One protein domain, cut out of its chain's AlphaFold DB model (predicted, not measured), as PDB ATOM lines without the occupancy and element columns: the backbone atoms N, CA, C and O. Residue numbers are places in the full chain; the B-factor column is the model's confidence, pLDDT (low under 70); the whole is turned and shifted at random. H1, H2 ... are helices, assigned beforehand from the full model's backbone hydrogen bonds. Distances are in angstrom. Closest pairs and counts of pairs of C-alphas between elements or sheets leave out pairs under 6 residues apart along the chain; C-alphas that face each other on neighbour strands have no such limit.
ATOM      1  N   THR A1031      51.139 -17.674  20.312       56.91
ATOM      2  CA  THR A1031      50.025 -18.138  19.468       56.91
ATOM      3  C   THR A1031      49.450 -19.469  19.972       56.91
ATOM      4  O   THR A1031      48.241 -19.562  20.197       56.91
ATOM      5  N   PHE A1032      50.301 -20.462  20.255       65.50
ATOM      6  CA  PHE A1032      49.908 -21.759  20.821       65.50
ATOM      7  C   PHE A1032      49.144 -21.605  22.142       65.50
ATOM      8  O   PHE A1032      48.053 -22.154  22.281       65.50
ATOM      9  N   LEU A1033      49.658 -20.799  23.080       60.91
ATOM     10  CA  LEU A1033      48.978 -20.520  24.346       60.91
ATOM     11  C   LEU A1033      47.629 -19.817  24.124       60.91
ATOM     12  O   LEU A1033      46.641 -20.194  24.746       60.91
ATOM     13  N   THR A1034      47.532 -18.829  23.228       57.50
ATOM     14  CA  THR A1034      46.240 -18.158  22.968       57.50
ATOM     15  C   THR A1034      45.179 -19.077  22.358       57.50
ATOM     16  O   THR A1034      43.997 -18.928  22.690       57.50
ATOM     17  N   ARG A1035      45.596 -20.049  21.532       58.03
ATOM     18  CA  ARG A1035      44.724 -21.060  20.914       58.03
ATOM     19  C   ARG A1035      44.305 -22.134  21.929       58.03
ATOM     20  O   ARG A1035      43.120 -22.438  22.047       58.03
ATOM     21  N   ASN A1036      45.248 -22.631  22.733       69.31
ATOM     22  CA  ASN A1036      45.039 -23.724  23.685       69.31
ATOM     23  C   ASN A1036      44.783 -23.217  25.113       69.31
ATOM     24  O   ASN A1036      45.690 -23.133  25.942       69.31
ATOM     25  N   LEU A1037      43.510 -22.953  25.433       66.88
ATOM     26  CA  LEU A1037      43.079 -22.497  26.764       66.88
ATOM     27  C   LEU A1037      43.568 -23.411  27.904       66.88
ATOM     28  O   LEU A1037      43.994 -22.908  28.938       66.88
ATOM     29  N   TRP A1038      43.569 -24.735  27.713       68.19
ATOM     30  CA  TRP A1038      44.083 -25.682  28.711       68.19
ATOM     31  C   TRP A1038      45.571 -25.478  29.027       68.19
ATOM     32  O   TRP A1038      45.962 -25.608  30.183       68.19
ATOM     33  N   ALA A1039      46.388 -25.072  28.048       74.06
ATOM     34  CA  ALA A1039      47.797 -24.754  28.269       74.06
ATOM     35  C   ALA A1039      47.973 -23.435  29.046       74.06
ATOM     36  O   ALA A1039      48.827 -23.358  29.927       74.06
ATOM     37  N   GLN A1040      47.126 -22.422  28.804       69.31
ATOM     38  CA  GLN A1040      47.082 -21.212  29.644       69.31
ATOM     39  C   GLN A1040      46.681 -21.533  31.089       69.31
ATOM     40  O   GLN A1040      47.291 -21.013  32.021       69.31
ATOM     41  N   VAL A1041      45.684 -22.403  31.275       74.44
ATOM     42  CA  VAL A1041      45.233 -22.844  32.600       74.44
ATOM     43  C   VAL A1041      46.348 -23.598  33.324       74.44
ATOM     44  O   VAL A1041      46.721 -23.187  34.420       74.44
ATOM     45  N   ALA A1042      46.941 -24.620  32.700       78.50
ATOM     46  CA  ALA A1042      48.046 -25.384  33.274       78.50
ATOM     47  C   ALA A1042      49.238 -24.486  33.645       78.50
ATOM     48  O   ALA A1042      49.728 -24.555  34.769       78.50
ATOM     49  N   LEU A1043      49.648 -23.575  32.755       81.69
ATOM     50  CA  LEU A1043      50.733 -22.628  33.023       81.69
ATOM     51  C   LEU A1043      50.397 -21.666  34.179       81.69
ATOM     52  O   LEU A1043      51.270 -21.359  34.988       81.69
ATOM     53  N   SER A1044      49.139 -21.226  34.302       78.06
ATOM     54  CA  SER A1044      48.699 -20.383  35.426       78.06
ATOM     55  C   SER A1044      48.657 -21.135  36.762       78.06
ATOM     56  O   SER A1044      49.070 -20.579  37.776       78.06
ATOM     57  N   VAL A1045      48.244 -22.409  36.760       80.88
ATOM     58  CA  VAL A1045      48.256 -23.289  37.941       80.88
ATOM     59  C   VAL A1045      49.692 -23.572  38.378       80.88
ATOM     60  O   VAL A1045      49.997 -23.445  39.561       80.88
ATOM     61  N   LEU A1046      50.592 -23.884  37.441       83.75
ATOM     62  CA  LEU A1046      52.014 -24.099  37.723       83.75
ATOM     63  C   LEU A1046      52.683 -22.825  38.257       83.75
ATOM     64  O   LEU A1046      53.359 -22.882  39.279       83.75
ATOM     65  N   GLY A1047      52.440 -21.666  37.633       81.38
ATOM     66  CA  GLY A1047      52.980 -20.381  38.089       81.38
ATOM     67  C   GLY A1047      52.470 -19.964  39.473       81.38
ATOM     68  O   GLY A1047      53.255 -19.526  40.311       81.38
ATOM     69  N   ALA A1048      51.178 -20.158  39.753       79.12
ATOM     70  CA  ALA A1048      50.611 -19.912  41.078       79.12
ATOM     71  C   ALA A1048      51.122 -20.919  42.127       79.12
ATOM     72  O   ALA A1048      51.371 -20.533  43.266       79.12
ATOM     73  N   SER A1049      51.346 -22.183  41.749       81.31
ATOM     74  CA  SER A1049      51.926 -23.201  42.640       81.31
ATOM     75  C   SER A1049      53.383 -22.893  42.979       81.31
ATOM     76  O   SER A1049      53.760 -22.959  44.142       81.31
ATOM     77  N   ALA A1050      54.182 -22.484  41.990       83.25
ATOM     78  CA  ALA A1050      55.555 -22.029  42.193       83.25
ATOM     79  C   ALA A1050      55.622 -20.779  43.089       83.25
ATOM     80  O   ALA A1050      56.468 -20.712  43.975       83.25
ATOM     81  N   LEU A1051      54.704 -19.819  42.918       81.44
ATOM     82  CA  LEU A1051      54.627 -18.634  43.777       81.44
ATOM     83  C   LEU A1051      54.239 -18.983  45.225       81.44
ATOM     84  O   LEU A1051      54.816 -18.432  46.155       81.44
ATOM     85  N   VAL A1052      53.301 -19.914  45.425       77.38
ATOM     86  CA  VAL A1052      52.924 -20.389  46.769       77.38
ATOM     87  C   VAL A1052      54.058 -21.192  47.413       77.38
ATOM     88  O   VAL A1052      54.329 -20.985  48.588       77.38
ATOM     89  N   LEU A1053      54.790 -22.019  46.658       81.44
ATOM     90  CA  LEU A1053      55.994 -22.707  47.150       81.44
ATOM     91  C   LEU A1053      57.132 -21.741  47.512       81.44
ATOM     92  O   LEU A1053      57.892 -22.016  48.436       81.44
ATOM     93  N   LEU A1054      57.230 -20.590  46.837       81.44
ATOM     94  CA  LEU A1054      58.176 -19.526  47.195       81.44
ATOM     95  C   LEU A1054      57.805 -18.827  48.520       81.44
ATOM     96  O   LEU A1054      58.684 -18.318  49.213       81.44
ATOM     97  N   ILE A1055      56.513 -18.791  48.865       79.12
ATOM     98  CA  ILE A1055      55.977 -18.187  50.098       79.12
ATOM     99  C   ILE A1055      56.012 -19.183  51.273       79.12
ATOM    100  O   ILE A1055      56.364 -18.798  52.388       79.12
ATOM    101  N   SER A1056      55.700 -20.454  51.007       74.69
ATOM    102  CA  SER A1056      55.604 -21.555  51.975       74.69
ATOM    103  C   SER A1056      56.567 -22.705  51.614       74.69
ATOM    104  O   SER A1056      56.121 -23.797  51.255       74.69
ATOM    105  N   PRO A1057      57.899 -22.515  51.732       74.31
ATOM    106  CA  PRO A1057      58.912 -23.493  51.301       74.31
ATOM    107  C   PRO A1057      58.977 -24.787  52.140       74.31
ATOM    108  O   PRO A1057      59.861 -25.612  51.919       74.31
ATOM    109  N   GLY A1058      58.078 -24.965  53.115       72.94
ATOM    110  CA  GLY A1058      57.928 -26.189  53.911       72.94
ATOM    111  C   GLY A1058      56.722 -27.061  53.534       72.94
ATOM    112  O   GLY A1058      56.603 -28.170  54.052       72.94
ATOM    113  N   GLU A1059      55.819 -26.599  52.661       75.25
ATOM    114  CA  GLU A1059      54.698 -27.423  52.186       75.25
ATOM    115  C   GLU A1059      55.132 -28.378  51.064       75.25
ATOM    116  O   GLU A1059      55.999 -28.059  50.249       75.25
ATOM    117  N   SER A1060      54.505 -29.557  50.976       82.69
ATOM    118  CA  SER A1060      54.841 -30.505  49.913       82.69
ATOM    119  C   SER A1060      54.383 -29.981  48.536       82.69
ATOM    120  O   SER A1060      53.226 -29.565  48.390       82.69
ATOM    121  N   PRO A1061      55.235 -30.031  47.488       81.31
ATOM    122  CA  PRO A1061      54.896 -29.497  46.165       81.31
ATOM    123  C   PRO A1061      53.608 -30.067  45.564       81.31
ATOM    124  O   PRO A1061      52.861 -29.352  44.896       81.31
ATOM    125  N   THR A1062      53.306 -31.335  45.846       77.25
ATOM    126  CA  THR A1062      52.070 -32.004  45.428       77.25
ATOM    127  C   THR A1062      50.830 -31.470  46.145       77.25
ATOM    128  O   THR A1062      49.811 -31.262  45.488       77.25
ATOM    129  N   ALA A1063      50.892 -31.185  47.451       75.31
ATOM    130  CA  ALA A1063      49.764 -30.599  48.178       75.31
ATOM    131  C   ALA A1063      49.465 -29.170  47.699       75.31
ATOM    132  O   ALA A1063      48.300 -28.833  47.469       75.31
ATOM    133  N   VAL A1064      50.506 -28.358  47.467       80.94
ATOM    134  CA  VAL A1064      50.351 -27.016  46.884       80.94
ATOM    135  C   VAL A1064      49.728 -27.099  45.491       80.94
ATOM    136  O   VAL A1064      48.727 -26.428  45.241       80.94
ATOM    137  N   LEU A1065      50.254 -27.957  44.610       80.88
ATOM    138  CA  LEU A1065      49.742 -28.129  43.247       80.88
ATOM    139  C   LEU A1065      48.259 -28.531  43.234       80.88
ATOM    140  O   LEU A1065      47.471 -27.938  42.498       80.88
ATOM    141  N   ILE A1066      47.854 -29.484  44.081       77.50
ATOM    142  CA  ILE A1066      46.454 -29.922  44.207       77.50
ATOM    143  C   ILE A1066      45.565 -28.777  44.720       77.50
ATOM    144  O   ILE A1066      44.516 -28.501  44.132       77.50
ATOM    145  N   ARG A1067      45.988 -28.056  45.769       76.12
ATOM    146  CA  ARG A1067      45.228 -26.933  46.356       76.12
ATOM    147  C   ARG A1067      45.065 -25.768  45.372       76.12
ATOM    148  O   ARG A1067      43.982 -25.181  45.267       76.12
ATOM    149  N   VAL A1068      46.109 -25.453  44.611       80.38
ATOM    150  CA  VAL A1068      46.094 -24.398  43.587       80.38
ATOM    151  C   VAL A1068      45.275 -24.822  42.363       80.38
ATOM    152  O   VAL A1068      44.494 -24.017  41.858       80.38
ATOM    153  N   ALA A1069      45.356 -26.081  41.923       78.56
ATOM    154  CA  ALA A1069      44.510 -26.602  40.848       78.56
ATOM    155  C   ALA A1069      43.017 -26.562  41.222       78.56
ATOM    156  O   ALA A1069      42.196 -26.080  40.437       78.56
ATOM    157  N   PHE A1070      42.665 -26.992  42.439       74.62
ATOM    158  CA  PHE A1070      41.279 -27.012  42.917       74.62
ATOM    159  C   PHE A1070      40.689 -25.600  43.056       74.62
ATOM    160  O   PHE A1070      39.587 -25.337  42.575       74.62
ATOM    161  N   SER A1071      41.438 -24.655  43.633       68.12
ATOM    162  CA  SER A1071      41.004 -23.248  43.717       68.12
ATOM    163  C   SER A1071      40.945 -22.557  42.344       68.12
ATOM    164  O   SER A1071      40.045 -21.750  42.096       68.12
ATOM    165  N   SER A1072      41.823 -22.927  41.407       73.94
ATOM    166  CA  SER A1072      41.782 -22.431  40.024       73.94
ATOM    167  C   SER A1072      40.566 -22.933  39.241       73.94
ATOM    168  O   SER A1072      40.077 -22.215  38.369       73.94
ATOM    169  N   LEU A1073      40.031 -24.119  39.559       73.12
ATOM    170  CA  LEU A1073      38.920 -24.754  38.836       73.12
ATOM    171  C   LEU A1073      37.682 -23.839  38.721       73.12
ATOM    172  O   LEU A1073      37.078 -23.739  37.652       73.12
ATOM    173  N   GLY A1074      37.354 -23.095  39.784       68.12
ATOM    174  CA  GLY A1074      36.271 -22.103  39.772       68.12
ATOM    175  C   GLY A1074      36.552 -20.911  38.844       68.12
ATOM    176  O   GLY A1074      35.675 -20.484  38.092       68.12
ATOM    177  N   GLY A1075      37.793 -20.415  38.825       67.19
ATOM    178  CA  GLY A1075      38.229 -19.370  37.891       67.19
ATOM    179  C   GLY A1075      38.180 -19.831  36.430       67.19
ATOM    180  O   GLY A1075      37.740 -19.081  35.555       67.19
ATOM    181  N   VAL A1076      38.549 -21.088  36.169       71.19
ATOM    182  CA  VAL A1076      38.456 -21.731  34.848       71.19
ATOM    183  C   VAL A1076      37.000 -21.866  34.403       71.19
ATOM    184  O   VAL A1076      36.680 -21.499  33.272       71.19
ATOM    185  N   ALA A1077      36.095 -22.302  35.284       69.19
ATOM    186  CA  ALA A1077      34.663 -22.380  34.990       69.19
ATOM    187  C   ALA A1077      34.071 -21.003  34.627       69.19
ATOM    188  O   ALA A1077      33.339 -20.880  33.641       69.19
ATOM    189  N   VAL A1078      34.448 -19.940  35.351       70.25
ATOM    190  CA  VAL A1078      34.050 -18.559  35.023       70.25
ATOM    191  C   VAL A1078      34.638 -18.107  33.680       70.25
ATOM    192  O   VAL A1078      33.914 -17.533  32.868       70.25
ATOM    193  N   LEU A1079      35.912 -18.395  33.391       70.94
ATOM    194  CA  LEU A1079      36.544 -18.073  32.103       70.94
ATOM    195  C   LEU A1079      35.893 -18.812  30.923       70.94
ATOM    196  O   LEU A1079      35.676 -18.207  29.871       70.94
ATOM    197  N   LEU A1080      35.525 -20.084  31.100       72.50
ATOM    198  CA  LEU A1080      34.781 -20.874  30.117       72.50
ATOM    199  C   LEU A1080      33.375 -20.306  29.894       72.50
ATOM    200  O   LEU A1080      32.982 -20.087  28.749       72.50
ATOM    201  N   ALA A1081      32.638 -19.989  30.964       73.44
ATOM    202  CA  ALA A1081      31.322 -19.358  30.873       73.44
ATOM    203  C   ALA A1081      31.383 -17.976  30.196       73.44
ATOM    204  O   ALA A1081      30.491 -17.627  29.419       73.44
ATOM    205  N   VAL A1082      32.450 -17.204  30.432       75.31
ATOM    206  CA  VAL A1082      32.708 -15.927  29.752       75.31
ATOM    207  C   VAL A1082      33.029 -16.142  28.271       75.31
ATOM    208  O   VAL A1082      32.354 -15.532  27.445       75.31
ATOM    209  N   ARG A1083      33.960 -17.035  27.894       74.81
ATOM    210  CA  ARG A1083      34.247 -17.326  26.470       74.81
ATOM    211  C   ARG A1083      33.007 -17.869  25.736       74.81
ATOM    212  O   ARG A1083      32.723 -17.412  24.633       74.81
ATOM    213  N   ARG A1084      32.198 -18.740  26.361       76.75
ATOM    214  CA  ARG A1084      30.898 -19.215  25.822       76.75
ATOM    215  C   ARG A1084      29.858 -18.090  25.648       76.75
ATOM    216  O   ARG A1084      28.968 -18.218  24.811       76.75
ATOM    217  N   LYS A1085      29.946 -17.002  26.426       77.06
ATOM    218  CA  LYS A1085      29.101 -15.795  26.292       77.06
ATOM    219  C   LYS A1085      29.689 -14.729  25.352       77.06
ATOM    220  O   LYS A1085      28.955 -13.823  24.974       77.06
ATOM    221  N   GLU A1086      30.967 -14.826  24.977       78.81
ATOM    222  CA  GLU A1086      31.572 -14.020  23.903       78.81
ATOM    223  C   GLU A1086      31.341 -14.662  22.525       78.81
ATOM    224  O   GLU A1086      30.872 -13.964  21.631       78.81
ATOM    225  N   LYS A1087      31.518 -15.988  22.371       76.12
ATOM    226  CA  LYS A1087      31.154 -16.724  21.136       76.12
ATOM    227  C   LYS A1087      29.712 -16.427  20.701       76.12
ATOM    228  O   LYS A1087      29.482 -15.849  19.646       76.12
ATOM    229  N   ARG A1088      28.743 -16.690  21.591       74.62
ATOM    230  CA  ARG A1088      27.305 -16.421  21.374       74.62
ATOM    231  C   ARG A1088      26.926 -14.939  21.226       74.62
ATOM    232  O   ARG A1088      25.756 -14.637  21.041       74.62
ATOM    233  N   ALA A1089      27.873 -14.013  21.364       74.06
ATOM    234  CA  ALA A1089      27.657 -12.591  21.108       74.06
ATOM    235  C   ALA A1089      28.351 -12.102  19.826       74.06
ATOM    236  O   ALA A1089      28.213 -10.932  19.507       74.06
ATOM    237  N   THR A1090      29.113 -12.953  19.132       75.75
ATOM    238  CA  THR A1090      29.858 -12.589  17.913       75.75
ATOM    239  C   THR A1090      29.553 -13.487  16.719       75.75
ATOM    240  O   THR A1090      29.938 -13.137  15.616       75.75
ATOM    241  N   GLY A1091      28.942 -14.659  16.933       73.19
ATOM    242  CA  GLY A1091      28.773 -15.684  15.893       73.19
ATOM    243  C   GLY A1091      30.071 -16.412  15.514       73.19
ATOM    244  O   GLY A1091      30.029 -17.375  14.763       73.19
ATOM    245  N   THR A1092      31.224 -15.998  16.053       76.38
ATOM    246  CA  THR A1092      32.541 -16.490  15.620       76.38
ATOM    247  C   THR A1092      33.080 -17.657  16.450       76.38
ATOM    248  O   THR A1092      32.757 -17.839  17.634       76.38
ATOM    249  N   ASP A1093      33.946 -18.456  15.822       76.69
ATOM    250  CA  ASP A1093      34.622 -19.586  16.452       76.69
ATOM    251  C   ASP A1093      35.713 -19.138  17.461       76.69
ATOM    252  O   ASP A1093      35.888 -17.970  17.810       76.69
ATOM    253  N   THR A1094      36.470 -20.101  17.988       71.06
ATOM    254  CA  THR A1094      37.667 -19.834  18.806       71.06
ATOM    255  C   THR A1094      38.745 -19.006  18.105       71.06
ATOM    256  O   THR A1094      39.451 -18.263  18.783       71.06
ATOM    257  N   THR A1095      38.896 -19.155  16.794       74.44
ATOM    258  CA  THR A1095      39.932 -18.538  15.961       74.44
ATOM    259  C   THR A1095      39.537 -17.106  15.604       74.44
ATOM    260  O   THR A1095      40.322 -16.193  15.856       74.44
ATOM    261  N   GLY A1096      38.293 -16.886  15.166       77.75
ATOM    262  CA  GLY A1096      37.707 -15.560  14.947       77.75
ATOM    263  C   GLY A1096      37.684 -14.698  16.213       77.75
ATOM    264  O   GLY A1096      38.045 -13.526  16.178       77.75
ATOM    265  N   LEU A1097      37.406 -15.273  17.390       78.19
ATOM    266  CA  LEU A1097      37.566 -14.532  18.650       78.19
ATOM    267  C   LEU A1097      39.020 -14.115  18.943       78.19
ATOM    268  O   LEU A1097      39.228 -13.132  19.654       78.19
ATOM    269  N   VAL A1098      40.024 -14.834  18.429       77.94
ATOM    270  CA  VAL A1098      41.447 -14.479  18.590       77.94
ATOM    271  C   VAL A1098      41.876 -13.424  17.563       77.94
ATOM    272  O   VAL A1098      42.596 -12.503  17.950       77.94
ATOM    273  N   THR A1099      41.390 -13.463  16.316       79.31
ATOM    274  CA  THR A1099      41.634 -12.381  15.338       79.31
ATOM    275  C   THR A1099      40.965 -11.077  15.776       79.31
ATOM    276  O   THR A1099      41.633 -10.043  15.834       79.31
ATOM    277  N   LEU A1100      39.704 -11.131  16.220       82.31
ATOM    278  CA  LEU A1100      38.975  -9.986  16.778       82.31
ATOM    279  C   LEU A1100      39.660  -9.411  18.034       82.31
ATOM    280  O   LEU A1100      39.788  -8.194  18.168       82.31
ATOM    281  N   ASP A1101      40.156 -10.253  18.952       79.75
ATOM    282  CA  ASP A1101      40.934  -9.773  20.109       79.75
ATOM    283  C   ASP A1101      42.294  -9.184  19.693       79.75
ATOM    284  O   ASP A1101      42.773  -8.248  20.333       79.75
ATOM    285  N   GLY A1102      42.884  -9.676  18.599       77.06
ATOM    286  CA  GLY A1102      44.038  -9.084  17.922       77.06
ATOM    287  C   GLY A1102      43.753  -7.663  17.434       77.06
ATOM    288  O   GLY A1102      44.427  -6.729  17.874       77.06
ATOM    289  N   ARG A1103      42.696  -7.478  16.632       80.75
ATOM    290  CA  ARG A1103      42.248  -6.167  16.128       80.75
ATOM    291  C   ARG A1103      41.932  -5.168  17.253       80.75
ATOM    292  O   ARG A1103      42.336  -4.011  17.188       80.75
ATOM    293  N   ILE A1104      41.322  -5.608  18.362       84.25
ATOM    294  CA  ILE A1104      41.108  -4.761  19.564       84.25
ATOM    295  C   ILE A1104      42.436  -4.316  20.220       84.25
ATOM    296  O   ILE A1104      42.477  -3.298  20.924       84.25
ATOM    297  N   ARG A1105      43.537  -5.062  20.042       78.81
ATOM    298  CA  ARG A1105      44.853  -4.726  20.618       78.81
ATOM    299  C   ARG A1105      45.660  -3.765  19.749       78.81
ATOM    300  O   ARG A1105      46.346  -2.930  20.356       78.81
ATOM    301  N   SER A1106      45.610  -3.912  18.423       79.00
ATOM    302  CA  SER A1106      46.280  -3.038  17.450       79.00
ATOM    303  C   SER A1106      45.513  -1.730  17.248       79.00
ATOM    304  O   SER A1106      46.089  -0.660  17.428       79.00
ATOM    305  N   GLY A1107      44.201  -1.820  17.017       77.00
ATOM    306  CA  GLY A1107      43.321  -0.692  16.701       77.00
ATOM    307  C   GLY A1107      42.669  -0.779  15.316       77.00
ATOM    308  O   GLY A1107      41.846   0.077  15.006       77.00
ATOM    309  N   ASP A1108      42.995  -1.797  14.518       81.75
ATOM    310  CA  ASP A1108      42.562  -1.906  13.119       81.75
ATOM    311  C   ASP A1108      41.094  -2.333  13.011       81.75
ATOM    312  O   ASP A1108      40.688  -3.356  13.574       81.75
ATOM    313  N   VAL A1109      40.298  -1.587  12.247       82.44
ATOM    314  CA  VAL A1109      38.895  -1.931  11.977       82.44
ATOM    315  C   VAL A1109      38.821  -2.905  10.782       82.44
ATOM    316  O   VAL A1109      39.569  -2.729   9.819       82.44
ATOM    317  N   PRO A1110      37.984  -3.964  10.814       83.50
ATOM    318  CA  PRO A1110      37.781  -4.846   9.667       83.50
ATOM    319  C   PRO A1110      37.136  -4.110   8.494       83.50
ATOM    320  O   PRO A1110      36.160  -3.391   8.682       83.50
ATOM    321  N   THR A1111      37.628  -4.354   7.280       76.56
ATOM    322  CA  THR A1111      36.991  -3.895   6.037       76.56
ATOM    323  C   THR A1111      35.707  -4.673   5.734       76.56
ATOM    324  O   THR A1111      34.714  -4.075   5.315       76.56
ATOM    325  N   ASP A1112      35.702  -5.981   6.007       81.56
ATOM    326  CA  ASP A1112      34.541  -6.872   5.901       81.56
ATOM    327  C   ASP A1112      33.385  -6.417   6.825       81.56
ATOM    328  O   ASP A1112      33.602  -6.235   8.029       81.56
ATOM    329  N   PRO A1113      32.154  -6.209   6.311       78.81
ATOM    330  CA  PRO A1113      30.993  -5.888   7.140       78.81
ATOM    331  C   PRO A1113      30.677  -6.951   8.204       78.81
ATOM    332  O   PRO A1113      30.313  -6.562   9.316       78.81
ATOM    333  N   ALA A1114      30.863  -8.247   7.924       77.75
ATOM    334  CA  ALA A1114      30.527  -9.319   8.862       77.75
ATOM    335  C   ALA A1114      31.495  -9.354  10.059       77.75
ATOM    336  O   ALA A1114      31.062  -9.285  11.214       77.75
ATOM    337  N   GLU A1115      32.814  -9.351   9.819       81.31
ATOM    338  CA  GLU A1115      33.809  -9.228  10.891       81.31
ATOM    339  C   GLU A1115      33.658  -7.893  11.652       81.31
ATOM    340  O   GLU A1115      33.809  -7.857  12.879       81.31
ATOM    341  N   ARG A1116      33.289  -6.796  10.970       85.81
ATOM    342  CA  ARG A1116      33.021  -5.493  11.607       85.81
ATOM    343  C   ARG A1116      31.808  -5.547  12.546       85.81
ATOM    344  O   ARG A1116      31.865  -4.973  13.635       85.81
ATOM    345  N   GLU A1117      30.731  -6.245  12.192       83.56
ATOM    346  CA  GLU A1117      29.575  -6.433  13.081       83.56
ATOM    347  C   GLU A1117      29.885  -7.362  14.265       83.56
ATOM    348  O   GLU A1117      29.611  -6.999  15.415       83.56
ATOM    349  N   ALA A1118      30.573  -8.483  14.028       84.62
ATOM    350  CA  ALA A1118      31.079  -9.344  15.099       84.62
ATOM    351  C   ALA A1118      31.967  -8.558  16.088       84.62
ATOM    352  O   ALA A1118      31.856  -8.719  17.310       84.62
ATOM    353  N   LEU A1119      32.794  -7.633  15.584       87.19
ATOM    354  CA  LEU A1119      33.609  -6.734  16.399       87.19
ATOM    355  C   LEU A1119      32.769  -5.721  17.197       87.19
ATOM    356  O   LEU A1119      33.003  -5.562  18.401       87.19
ATOM    357  N   ARG A1120      31.768  -5.072  16.577       86.50
ATOM    358  CA  ARG A1120      30.813  -4.177  17.269       86.50
ATOM    359  C   ARG A1120      30.147  -4.902  18.441       86.50
ATOM    360  O   ARG A1120      30.140  -4.386  19.565       86.50
ATOM    361  N   ALA A1121      29.640  -6.111  18.205       85.19
ATOM    362  CA  ALA A1121      28.946  -6.904  19.210       85.19
ATOM    363  C   ALA A1121      29.886  -7.360  20.346       85.19
ATOM    364  O   ALA A1121      29.537  -7.230  21.528       85.19
ATOM    365  N   LEU A1122      31.123  -7.774  20.030       88.06
ATOM    366  CA  LEU A1122      32.156  -8.098  21.024       88.06
ATOM    367  C   LEU A1122      32.484  -6.899  21.926       88.06
ATOM    368  O   LEU A1122      32.519  -7.025  23.158       88.06
ATOM    369  N   VAL A1123      32.701  -5.724  21.325       87.69
ATOM    370  CA  VAL A1123      33.022  -4.480  22.037       87.69
ATOM    371  C   VAL A1123      31.852  -4.045  22.923       87.69
ATOM    372  O   VAL A1123      32.059  -3.772  24.109       87.69
ATOM    373  N   ALA A1124      30.617  -4.072  22.415       85.38
ATOM    374  CA  ALA A1124      29.417  -3.762  23.191       85.38
ATOM    375  C   ALA A1124      29.234  -4.718  24.388       85.38
ATOM    376  O   ALA A1124      29.042  -4.266  25.524       85.38
ATOM    377  N   LYS A1125      29.374  -6.036  24.177       85.25
ATOM    378  CA  LYS A1125      29.230  -7.057  25.233       85.25
ATOM    379  C   LYS A1125      30.312  -6.940  26.310       85.25
ATOM    380  O   LYS A1125      30.033  -7.164  27.492       85.25
ATOM    381  N   ARG A1126      31.544  -6.582  25.930       87.06
ATOM    382  CA  ARG A1126      32.657  -6.346  26.867       87.06
ATOM    383  C   ARG A1126      32.479  -5.041  27.648       87.06
ATOM    384  O   ARG A1126      32.648  -5.050  28.868       87.06
ATOM    385  N   LEU A1127      32.053  -3.953  27.004       84.38
ATOM    386  CA  LEU A1127      31.752  -2.684  27.681       84.38
ATOM    387  C   LEU A1127      30.609  -2.833  28.696       84.38
ATOM    388  O   LEU A1127      30.795  -2.465  29.855       84.38
ATOM    389  N   HIS A1128      29.491  -3.465  28.321       81.25
ATOM    390  CA  HIS A1128      28.373  -3.736  29.237       81.25
ATOM    391  C   HIS A1128      28.833  -4.492  30.498       81.25
ATOM    392  O   HIS A1128      28.556  -4.069  31.619       81.25
ATOM    393  N   ARG A1129      29.631  -5.559  30.330       78.44
ATOM    394  CA  ARG A1129      30.209  -6.341  31.440       78.44
ATOM    395  C   ARG A1129      31.103  -5.510  32.366       78.44
ATOM    396  O   ARG A1129      31.239  -5.839  33.542       78.44
ATOM    397  N   THR A1130      31.711  -4.433  31.865       71.44
ATOM    398  CA  THR A1130      32.625  -3.603  32.665       71.44
ATOM    399  C   THR A1130      31.883  -2.768  33.720       71.44
ATOM    400  O   THR A1130      32.497  -2.388  34.714       71.44
ATOM    401  N   ARG A1131      30.559  -2.569  33.586       74.06
ATOM    402  CA  ARG A1131      29.712  -1.859  34.568       74.06
ATOM    403  C   ARG A1131      29.768  -2.477  35.974       74.06
ATOM    404  O   ARG A1131      29.779  -1.742  36.954       74.06
ATOM    405  N   ASN A1132      29.899  -3.803  36.077       72.50
ATOM    406  CA  ASN A1132      29.940  -4.517  37.363       72.50
ATOM    407  C   ASN A1132      31.376  -4.794  37.862       72.50
ATOM    408  O   ASN A1132      31.568  -5.473  38.871       72.50
ATOM    409  N   ARG A1133      32.409  -4.249  37.193       74.75
ATOM    410  CA  ARG A1133      33.817  -4.430  37.584       74.75
ATOM    411  C   ARG A1133      34.182  -3.948  39.004       74.75
ATOM    412  O   ARG A1133      35.009  -4.638  39.601       74.75
ATOM    413  N   PRO A1134      33.642  -2.849  39.584       77.75
ATOM    414  CA  PRO A1134      34.011  -2.465  40.953       77.75
ATOM    415  C   PRO A1134      33.580  -3.515  41.985       77.75
ATOM    416  O   PRO A1134      34.377  -3.867  42.846       77.75
ATOM    417  N   TRP A1135      32.388  -4.103  41.839       78.31
ATOM    418  CA  TRP A1135      31.917  -5.192  42.704       78.31
ATOM    419  C   TRP A1135      32.788  -6.449  42.595       78.31
ATOM    420  O   TRP A1135      33.123  -7.054  43.609       78.31
ATOM    421  N   ALA A1136      33.228  -6.804  41.383       77.69
ATOM    422  CA  ALA A1136      34.149  -7.924  41.180       77.69
ATOM    423  C   ALA A1136      35.536  -7.683  41.812       77.69
ATOM    424  O   ALA A1136      36.147  -8.621  42.318       77.69
ATOM    425  N   LEU A1137      36.027  -6.437  41.817       81.44
ATOM    426  CA  LEU A1137      37.270  -6.066  42.504       81.44
ATOM    427  C   LEU A1137      37.106  -6.060  44.030       81.44
ATOM    428  O   LEU A1137      37.977  -6.578  44.719       81.44
ATOM    429  N   ALA A1138      35.992  -5.543  44.554       82.25
ATOM    430  CA  ALA A1138      35.689  -5.579  45.985       82.25
ATOM    431  C   ALA A1138      35.588  -7.024  46.506       82.25
ATOM    432  O   ALA A1138      36.188  -7.352  47.526       82.25
ATOM    433  N   PHE A1139      34.915  -7.911  45.762       82.12
ATOM    434  CA  PHE A1139      34.872  -9.343  46.067       82.12
ATOM    435  C   PHE A1139      36.265  -9.990  46.032       82.12
ATOM    436  O   PHE A1139      36.589 -10.780  46.912       82.12
ATOM    437  N   LEU A1140      37.113  -9.636  45.058       79.94
ATOM    438  CA  LEU A1140      38.478 -10.162  44.965       79.94
ATOM    439  C   LEU A1140      39.350  -9.723  46.154       79.94
ATOM    440  O   LEU A1140      40.068 -10.548  46.713       79.94
ATOM    441  N   VAL A1141      39.263  -8.453  46.562       84.81
ATOM    442  CA  VAL A1141      39.960  -7.930  47.750       84.81
ATOM    443  C   VAL A1141      39.456  -8.615  49.023       84.81
ATOM    444  O   VAL A1141      40.268  -9.021  49.848       84.81
ATOM    445  N   LEU A1142      38.141  -8.818  49.164       85.56
ATOM    446  CA  LEU A1142      37.559  -9.523  50.310       85.56
ATOM    447  C   LEU A1142      37.973 -11.003  50.354       85.56
ATOM    448  O   LEU A1142      38.283 -11.514  51.426       85.56
ATOM    449  N   LEU A1143      38.042 -11.680  49.202       82.19
ATOM    450  CA  LEU A1143      38.498 -13.069  49.095       82.19
ATOM    451  C   LEU A1143      39.970 -13.213  49.511       82.19
ATOM    452  O   LEU A1143      40.287 -14.030  50.371       82.19
ATOM    453  N   PHE A1144      40.867 -12.409  48.933       80.12
ATOM    454  CA  PHE A1144      42.297 -12.466  49.258       80.12
ATOM    455  C   PHE A1144      42.604 -11.951  50.674       80.12
ATOM    456  O   PHE A1144      43.481 -12.497  51.345       80.12
ATOM    457  N   GLY A1145      41.858 -10.958  51.166       81.06
ATOM    458  CA  GLY A1145      41.915 -10.513  52.558       81.06
ATOM    459  C   GLY A1145      41.473 -11.611  53.528       81.06
ATOM    460  O   GLY A1145      42.185 -11.894  54.485       81.06
ATOM    461  N   GLY A1146      40.364 -12.298  53.236       80.69
ATOM    462  CA  GLY A1146      39.886 -13.442  54.017       80.69
ATOM    463  C   GLY A1146      40.881 -14.605  54.052       80.69
ATOM    464  O   GLY A1146      41.123 -15.158  55.122       80.69
ATOM    465  N   VAL A1147      41.522 -14.926  52.920       80.38
ATOM    466  CA  VAL A1147      42.626 -15.903  52.875       80.38
ATOM    467  C   VAL A1147      43.802 -15.440  53.738       80.38
ATOM    468  O   VAL A1147      44.274 -16.213  54.560       80.38
ATOM    469  N   THR A1148      44.230 -14.178  53.622       81.94
ATOM    470  CA  THR A1148      45.358 -13.638  54.408       81.94
ATOM    471  C   THR A1148      45.076 -13.672  55.915       81.94
ATOM    472  O   THR A1148      45.948 -14.057  56.688       81.94
ATOM    473  N   VAL A1149      43.856 -13.321  56.341       81.00
ATOM    474  CA  VAL A1149      43.429 -13.399  57.750       81.00
ATOM    475  C   VAL A1149      43.357 -14.849  58.233       81.00
ATOM    476  O   VAL A1149      43.777 -15.131  59.349       81.00
ATOM    477  N   LEU A1150      42.881 -15.783  57.404       78.88
ATOM    478  CA  LEU A1150      42.873 -17.203  57.755       78.88
ATOM    479  C   LEU A1150      44.305 -17.743  57.912       78.88
ATOM    480  O   LEU A1150      44.602 -18.368  58.923       78.88
ATOM    481  N   THR A1151      45.210 -17.422  56.982       76.19
ATOM    482  CA  THR A1151      46.642 -17.749  57.083       76.19
ATOM    483  C   THR A1151      47.273 -17.147  58.343       76.19
ATOM    484  O   THR A1151      48.005 -17.848  59.032       76.19
ATOM    485  N   ALA A1152      46.930 -15.908  58.714       78.50
ATOM    486  CA  ALA A1152      47.404 -15.273  59.951       78.50
ATOM    487  C   ALA A1152      46.959 -15.995  61.238       78.50
ATOM    488  O   ALA A1152      47.602 -15.849  62.276       78.50
ATOM    489  N   LEU A1153      45.864 -16.761  61.180       79.31
ATOM    490  CA  LEU A1153      45.327 -17.536  62.301       79.31
ATOM    491  C   LEU A1153      45.832 -18.990  62.334       79.31
ATOM    492  O   LEU A1153      45.698 -19.641  63.369       79.31
ATOM    493  N   THR A1154      46.382 -19.516  61.232       76.25
ATOM    494  CA  THR A1154      46.737 -20.945  61.102       76.25
ATOM    495  C   THR A1154      48.184 -21.230  60.690       76.25
ATOM    496  O   THR A1154      48.570 -22.396  60.675       76.25
ATOM    497  N   ALA A1155      48.965 -20.223  60.294       74.38
ATOM    498  CA  ALA A1155      50.274 -20.390  59.658       74.38
ATOM    499  C   ALA A1155      51.292 -19.323  60.111       74.38
ATOM    500  O   ALA A1155      51.011 -18.478  60.961       74.38
ATOM    501  N   GLY A1156      52.515 -19.378  59.578       78.12
ATOM    502  CA  GLY A1156      53.620 -18.533  60.021       78.12
ATOM    503  C   GLY A1156      53.503 -17.054  59.612       78.12
ATOM    504  O   GLY A1156      52.860 -16.707  58.613       78.12
ATOM    505  N   PRO A1157      54.214 -16.143  60.312       80.19
ATOM    506  CA  PRO A1157      54.220 -14.719  59.972       80.19
ATOM    507  C   PRO A1157      54.830 -14.445  58.587       80.19
ATOM    508  O   PRO A1157      54.369 -13.552  57.883       80.19
ATOM    509  N   ARG A1158      55.818 -15.243  58.150       76.38
ATOM    510  CA  ARG A1158      56.413 -15.150  56.798       76.38
ATOM    511  C   ARG A1158      55.379 -15.411  55.700       76.38
ATOM    512  O   ARG A1158      55.298 -14.665  54.730       76.38
ATOM    513  N   GLU A1159      54.568 -16.445  55.890       77.25
ATOM    514  CA  GLU A1159      53.547 -16.887  54.939       77.25
ATOM    515  C   GLU A1159      52.416 -15.856  54.875       77.25
ATOM    516  O   GLU A1159      52.026 -15.414  53.797       77.25
ATOM    517  N   THR A1160      51.986 -15.372  56.043       82.00
ATOM    518  CA  THR A1160      51.021 -14.273  56.193       82.00
ATOM    519  C   THR A1160      51.464 -13.005  55.453       82.00
ATOM    520  O   THR A1160      50.665 -12.402  54.737       82.00
ATOM    521  N   ILE A1161      52.741 -12.617  55.559       84.31
ATOM    522  CA  ILE A1161      53.307 -11.478  54.815       84.31
ATOM    523  C   ILE A1161      53.273 -11.741  53.300       84.31
ATOM    524  O   ILE A1161      52.850 -10.867  52.542       84.31
ATOM    525  N   GLY A1162      53.654 -12.939  52.847       81.44
ATOM    526  CA  GLY A1162      53.620 -13.311  51.428       81.44
ATOM    527  C   GLY A1162      52.211 -13.265  50.823       81.44
ATOM    528  O   GLY A1162      52.002 -12.636  49.780       81.44
ATOM    529  N   PHE A1163      51.220 -13.852  51.501       81.19
ATOM    530  CA  PHE A1163      49.820 -13.786  51.073       81.19
ATOM    531  C   PHE A1163      49.245 -12.363  51.162       81.19
ATOM    532  O   PHE A1163      48.512 -11.962  50.259       81.19
ATOM    533  N   GLY A1164      49.643 -11.557  52.153       83.12
ATOM    534  CA  GLY A1164      49.261 -10.144  52.251       83.12
ATOM    535  C   GLY A1164      49.796  -9.283  51.099       83.12
ATOM    536  O   GLY A1164      49.055  -8.485  50.522       83.12
ATOM    537  N   ILE A1165      51.051  -9.490  50.684       86.12
ATOM    538  CA  ILE A1165      51.624  -8.833  49.497       86.12
ATOM    539  C   ILE A1165      50.853  -9.246  48.235       86.12
ATOM    540  O   ILE A1165      50.517  -8.395  47.403       86.12
ATOM    541  N   LEU A1166      50.509 -10.531  48.096       80.88
ATOM    542  CA  LEU A1166      49.706 -11.026  46.975       80.88
ATOM    543  C   LEU A1166      48.286 -10.422  46.968       80.88
ATOM    544  O   LEU A1166      47.793 -10.018  45.912       80.88
ATOM    545  N   ALA A1167      47.665 -10.287  48.143       82.75
ATOM    546  CA  ALA A1167      46.331  -9.719  48.329       82.75
ATOM    547  C   ALA A1167      46.219  -8.242  47.919       82.75
ATOM    548  O   ALA A1167      45.143  -7.808  47.507       82.75
ATOM    549  N   VAL A1168      47.313  -7.476  47.978       83.31
ATOM    550  CA  VAL A1168      47.360  -6.087  47.493       83.31
ATOM    551  C   VAL A1168      47.772  -6.024  46.019       83.31
ATOM    552  O   VAL A1168      47.113  -5.366  45.210       83.31
ATOM    553  N   THR A1169      48.847  -6.716  45.638       82.06
ATOM    554  CA  THR A1169      49.431  -6.604  44.289       82.06
ATOM    555  C   THR A1169      48.517  -7.153  43.190       82.06
ATOM    556  O   THR A1169      48.383  -6.525  42.134       82.06
ATOM    557  N   PHE A1170      47.833  -8.278  43.425       80.62
ATOM    558  CA  PHE A1170      47.015  -8.935  42.402       80.62
ATOM    559  C   PHE A1170      45.742  -8.141  42.027       80.62
ATOM    560  O   PHE A1170      45.533  -7.897  40.831       80.62
ATOM    561  N   PRO A1171      44.923  -7.622  42.972       81.56
ATOM    562  CA  PRO A1171      43.800  -6.743  42.632       81.56
ATOM    563  C   PRO A1171      44.230  -5.423  41.977       81.56
ATOM    564  O   PRO A1171      43.570  -4.977  41.034       81.56
ATOM    565  N   VAL A1172      45.349  -4.821  42.405       83.06
ATOM    566  CA  VAL A1172      45.899  -3.595  41.791       83.06
ATOM    567  C   VAL A1172      46.298  -3.840  40.331       83.06
ATOM    568  O   VAL A1172      45.941  -3.050  39.449       83.06
ATOM    569  N   TRP A1173      46.946  -4.969  40.035       85.31
ATOM    570  CA  TRP A1173      47.280  -5.362  38.664       85.31
ATOM    571  C   TRP A1173      46.024  -5.607  37.807       85.31
ATOM    572  O   TRP A1173      45.926  -5.083  36.693       85.31
ATOM    573  N   ILE A1174      45.006  -6.306  38.334       80.00
ATOM    574  CA  ILE A1174      43.724  -6.524  37.633       80.00
ATOM    575  C   ILE A1174      42.950  -5.212  37.414       80.00
ATOM    576  O   ILE A1174      42.287  -5.052  36.378       80.00
ATOM    577  N   TYR A1175      43.034  -4.247  38.332       81.94
ATOM    578  CA  TYR A1175      42.487  -2.902  38.139       81.94
ATOM    579  C   TYR A1175      43.212  -2.168  36.999       81.94
ATOM    580  O   TYR A1175      42.560  -1.693  36.062       81.94
ATOM    581  N   PHE A1176      44.549  -2.139  37.011       79.19
ATOM    582  CA  PHE A1176      45.346  -1.438  35.999       79.19
ATOM    583  C   PHE A1176      45.180  -2.042  34.595       79.19
ATOM    584  O   PHE A1176      44.896  -1.312  33.639       79.19
ATOM    585  N   GLN A1177      45.255  -3.372  34.464       72.50
ATOM    586  CA  GLN A1177      44.973  -4.073  33.205       72.50
ATOM    587  C   GLN A1177      43.533  -3.824  32.733       72.50
ATOM    588  O   GLN A1177      43.294  -3.593  31.548       72.50
ATOM    589  N   GLY A1178      42.571  -3.769  33.662       78.25
ATOM    590  CA  GLY A1178      41.192  -3.370  33.376       78.25
ATOM    591  C   GLY A1178      41.090  -1.979  32.758       78.25
ATOM    592  O   GLY A1178      40.473  -1.811  31.707       78.25
ATOM    593  N   ARG A1179      41.754  -0.988  33.361       77.75
ATOM    594  CA  ARG A1179      41.796   0.397  32.866       77.75
ATOM    595  C   ARG A1179      42.603   0.536  31.567       77.75
ATOM    596  O   ARG A1179      42.374   1.478  30.810       77.75
ATOM    597  N   LYS A1180      43.530  -0.384  31.267       77.81
ATOM    598  CA  LYS A1180      44.223  -0.485  29.968       77.81
ATOM    599  C   LYS A1180      43.295  -1.034  28.874       77.81
ATOM    600  O   LYS A1180      43.211  -0.424  27.812       77.81
ATOM    601  N   GLN A1181      42.550  -2.106  29.149       78.19
ATOM    602  CA  GLN A1181      41.612  -2.703  28.185       78.19
ATOM    603  C   GLN A1181      40.366  -1.836  27.943       78.19
ATOM    604  O   GLN A1181      39.943  -1.687  26.799       78.19
ATOM    605  N   LEU A1182      39.817  -1.177  28.969       83.19
ATOM    606  CA  LEU A1182      38.689  -0.250  28.797       83.19
ATOM    607  C   LEU A1182      39.046   0.907  27.839       83.19
ATOM    608  O   LEU A1182      38.270   1.236  26.947       83.19
ATOM    609  N   ARG A1183      40.274   1.441  27.939       84.19
ATOM    610  CA  ARG A1183      40.836   2.450  27.014       84.19
ATOM    611  C   ARG A1183      41.176   1.922  25.609       84.19
ATOM    612  O   ARG A1183      41.602   2.709  24.766       84.19
ATOM    613  N   ARG A1184      41.036   0.620  25.342       84.44
ATOM    614  CA  ARG A1184      41.061   0.041  23.984       84.44
ATOM    615  C   ARG A1184      39.646  -0.128  23.440       84.44
ATOM    616  O   ARG A1184      39.370   0.328  22.341       84.44
ATOM    617  N   LEU A1185      38.739  -0.683  24.246       86.31
ATOM    618  CA  LEU A1185      37.334  -0.878  23.874       86.31
ATOM    619  C   LEU A1185      36.610   0.438  23.543       86.31
ATOM    620  O   LEU A1185      35.805   0.458  22.620       86.31
ATOM    621  N   HIS A1186      36.906   1.534  24.253       85.81
ATOM    622  CA  HIS A1186      36.370   2.857  23.903       85.81
ATOM    623  C   HIS A1186      36.899   3.366  22.557       85.81
ATOM    624  O   HIS A1186      36.089   3.653  21.683       85.81
ATOM    625  N   ARG A1187      38.223   3.352  22.337       85.69
ATOM    626  CA  ARG A1187      38.823   3.776  21.059       85.69
ATOM    627  C   ARG A1187      38.335   2.953  19.867       85.69
ATOM    628  O   ARG A1187      38.012   3.524  18.838       85.69
ATOM    629  N   MET A1188      38.204   1.633  20.019       87.31
ATOM    630  CA  MET A1188      37.634   0.781  18.969       87.31
ATOM    631  C   MET A1188      36.153   1.113  18.709       87.31
ATOM    632  O   MET A1188      35.724   1.149  17.564       87.31
ATOM    633  N   ARG A1189      35.367   1.427  19.751       89.12
ATOM    634  CA  ARG A1189      33.978   1.898  19.594       89.12
ATOM    635  C   ARG A1189      33.887   3.274  18.926       89.12
ATOM    636  O   ARG A1189      32.881   3.552  18.285       89.12
ATOM    637  N   GLU A1190      34.876   4.137  19.120       85.31
ATOM    638  CA  GLU A1190      34.964   5.451  18.479       85.31
ATOM    639  C   GLU A1190      35.323   5.300  16.990       85.31
ATOM    640  O   GLU A1190      34.548   5.756  16.153       85.31
ATOM    641  N   ALA A1191      36.357   4.522  16.648       84.62
ATOM    642  CA  ALA A1191      36.717   4.212  15.258       84.62
ATOM    643  C   ALA A1191      35.558   3.562  14.468       84.62
ATOM    644  O   ALA A1191      35.191   4.039  13.395       84.62
ATOM    645  N   LEU A1192      34.892   2.552  15.051       85.00
ATOM    646  CA  LEU A1192      33.710   1.886  14.472       85.00
ATOM    647  C   LEU A1192      32.504   2.817  14.235       85.00
ATOM    648  O   LEU A1192      31.574   2.424  13.538       85.00
ATOM    649  N   ARG A1193      32.485   4.017  14.831       81.81
ATOM    650  CA  ARG A1193      31.437   5.039  14.642       81.81
ATOM    651  C   ARG A1193      31.842   6.136  13.666       81.81
ATOM    652  O   ARG A1193      30.975   6.768  13.072       81.81
ATOM    653  N   GLU A1194      33.132   6.414  13.542       82.38
ATOM    654  CA  GLU A1194      33.646   7.396  12.585       82.38
ATOM    655  C   GLU A1194      33.583   6.832  11.162       82.38
ATOM    656  O   GLU A1194      33.119   7.518  10.257       82.38
ATOM    657  N   GLU A1195      33.890   5.546  10.990       79.31
ATOM    658  CA  GLU A1195      33.694   4.830   9.724       79.31
ATOM    659  C   GLU A1195      32.205   4.723   9.330       79.31
ATOM    660  O   GLU A1195      31.843   4.934   8.178       79.31
ATOM    661  N   GLU A1196      31.318   4.484  10.299       73.19
ATOM    662  CA  GLU A1196      29.857   4.420  10.111       73.19
ATOM    663  C   GLU A1196      29.259   5.765   9.650       73.19
ATOM    664  O   GLU A1196      28.331   5.795   8.836       73.19
ATOM    665  N   ARG A1197      29.844   6.891  10.089       75.50
ATOM    666  CA  ARG A1197      29.555   8.230   9.542       75.50
ATOM    667  C   ARG A1197      30.134   8.421   8.144       75.50
ATOM    668  O   ARG A1197      29.457   8.982   7.295       75.50
ATOM    669  N   GLY A1198      31.353   7.943   7.891       69.50
ATOM    670  CA  GLY A1198      31.978   8.011   6.567       69.50
ATOM    671  C   GLY A1198      31.146   7.302   5.496       69.50
ATOM    672  O   GLY A1198      30.855   7.890   4.461       69.50
ATOM    673  N   VAL A1199      30.675   6.085   5.786       67.88
ATOM    674  CA  VAL A1199      29.788   5.321   4.890       67.88
ATOM    675  C   VAL A1199      28.454   6.043   4.672       67.88
ATOM    676  O   VAL A1199      28.002   6.158   3.536       67.88
ATOM    677  N   THR A1200      27.838   6.594   5.724       65.94
ATOM    678  CA  THR A1200      26.571   7.342   5.580       65.94
ATOM    679  C   THR A1200      26.728   8.716   4.914       65.94
ATOM    680  O   THR A1200      25.753   9.214   4.367       65.94
ATOM    681  N   GLN A1201      27.938   9.290   4.864       61.47
ATOM    682  CA  GLN A1201      28.293  10.469   4.051       61.47
ATOM    683  C   GLN A1201      28.853  10.128   2.651       61.47
ATOM    684  O   GLN A1201      29.360  11.010   1.959       61.47
ATOM    685  N   HIS A1202      28.830   8.859   2.236       56.12
ATOM    686  CA  HIS A1202      29.085   8.430   0.849       56.12
ATOM    687  C   HIS A1202      27.855   7.779   0.196       56.12
ATOM    688  O   HIS A1202      27.876   7.489  -0.997       56.12
TER     689      HIS A1202
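AT A GLANCE: This is residues 1031 to 1202 of the 1204 residues of the protein "DNA-binding protein" of Streptomyces albidoflavus (UniProt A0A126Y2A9). Seven helices make a long, open frame: the very long H7 runs along one side with H6 folded back along its first part, and a second helical hairpin, H2 and H3, meets H7 by the end of H2. At the other end of this hairpin, H4 crosses H7 and H5 packs slantwise on it, while the middle between H3 and the pair H6 and H7 is left open. The printed part has 172 residues with seven named helices, in the order H1 to H7, and no named strand; its class is all helix. It is loose, with a radius of gyration of the C-alphas of 20.0 A, and a rod in outline, spanning 69 by 29 by 23 A, with residues 1196 to 1202 sticking out.

IN THESE COORDINATES: H1, residues 1031 to 1035, begins at C-alpha 1031 (50.025, -18.138, 19.468). H2, residues 1037 to 1055, is 27.0 A long. H3, residues 1061 to 1087, begins at C-alpha 1061 (54.896, -29.497, 46.165), measures 36.8 A and has a kink of 33 degrees near residue 1073. H4 covers residues 1096 to 1106. H5, residues 1113 to 1130, measures 25.7 A, and H6, residues 1133 to 1154, 31.5 A. H7, residues 1157 to 1200, measures 64.9 A and ends at C-alpha 1200 (26.571, 7.342, 5.580).

HOW THE PARTS SIT: H7 is the hub, touching four helices. H6 and H7 form a hairpin at a shallow tilt of 11 degrees, opposite ways, the closest C-alphas being those of Phe 1144 and Ala 1167, 5.0 A apart. H5 touches H7 at a steep tilt of 40 degrees, opposite ways, with C-alphas 1123 and 1185 closest at 5.9 A. H4 touches H7 about perpendicular, at 90 degrees, with C-alphas 1104 and 1184 closest at 6.5 A. H2 touches H7 with Ile 1055 alone, its C-alpha 5.6 A from that of Glu 1159. H2 and H3 form a hairpin at a steep tilt of 37 degrees, only just past shallow, with C-alphas 1049 and 1065 closest at 5.4 A. H1 and H2 only just touch, with 3 pairs of C-alphas within 8 A, and only at the corner; C-alphas 1033 and 1040 are closest, at 5.7 A. H3 is apart from H6 and H7. In H1, H2, H4, H5 and H6 every O i to N i+4 pair is within hydrogen-bond range; in H3 21 of 23 are, in H7 35 of 40.

THE WHOLE: The two C-alphas farthest apart, those of Gly 1058 and His 1202, are 69.6 A apart. The printed part has no cut, and no link is long. The mean pLDDT of the printed part is 78.1; residues under 70 include 1031 to 1038 and 1198 to 1202.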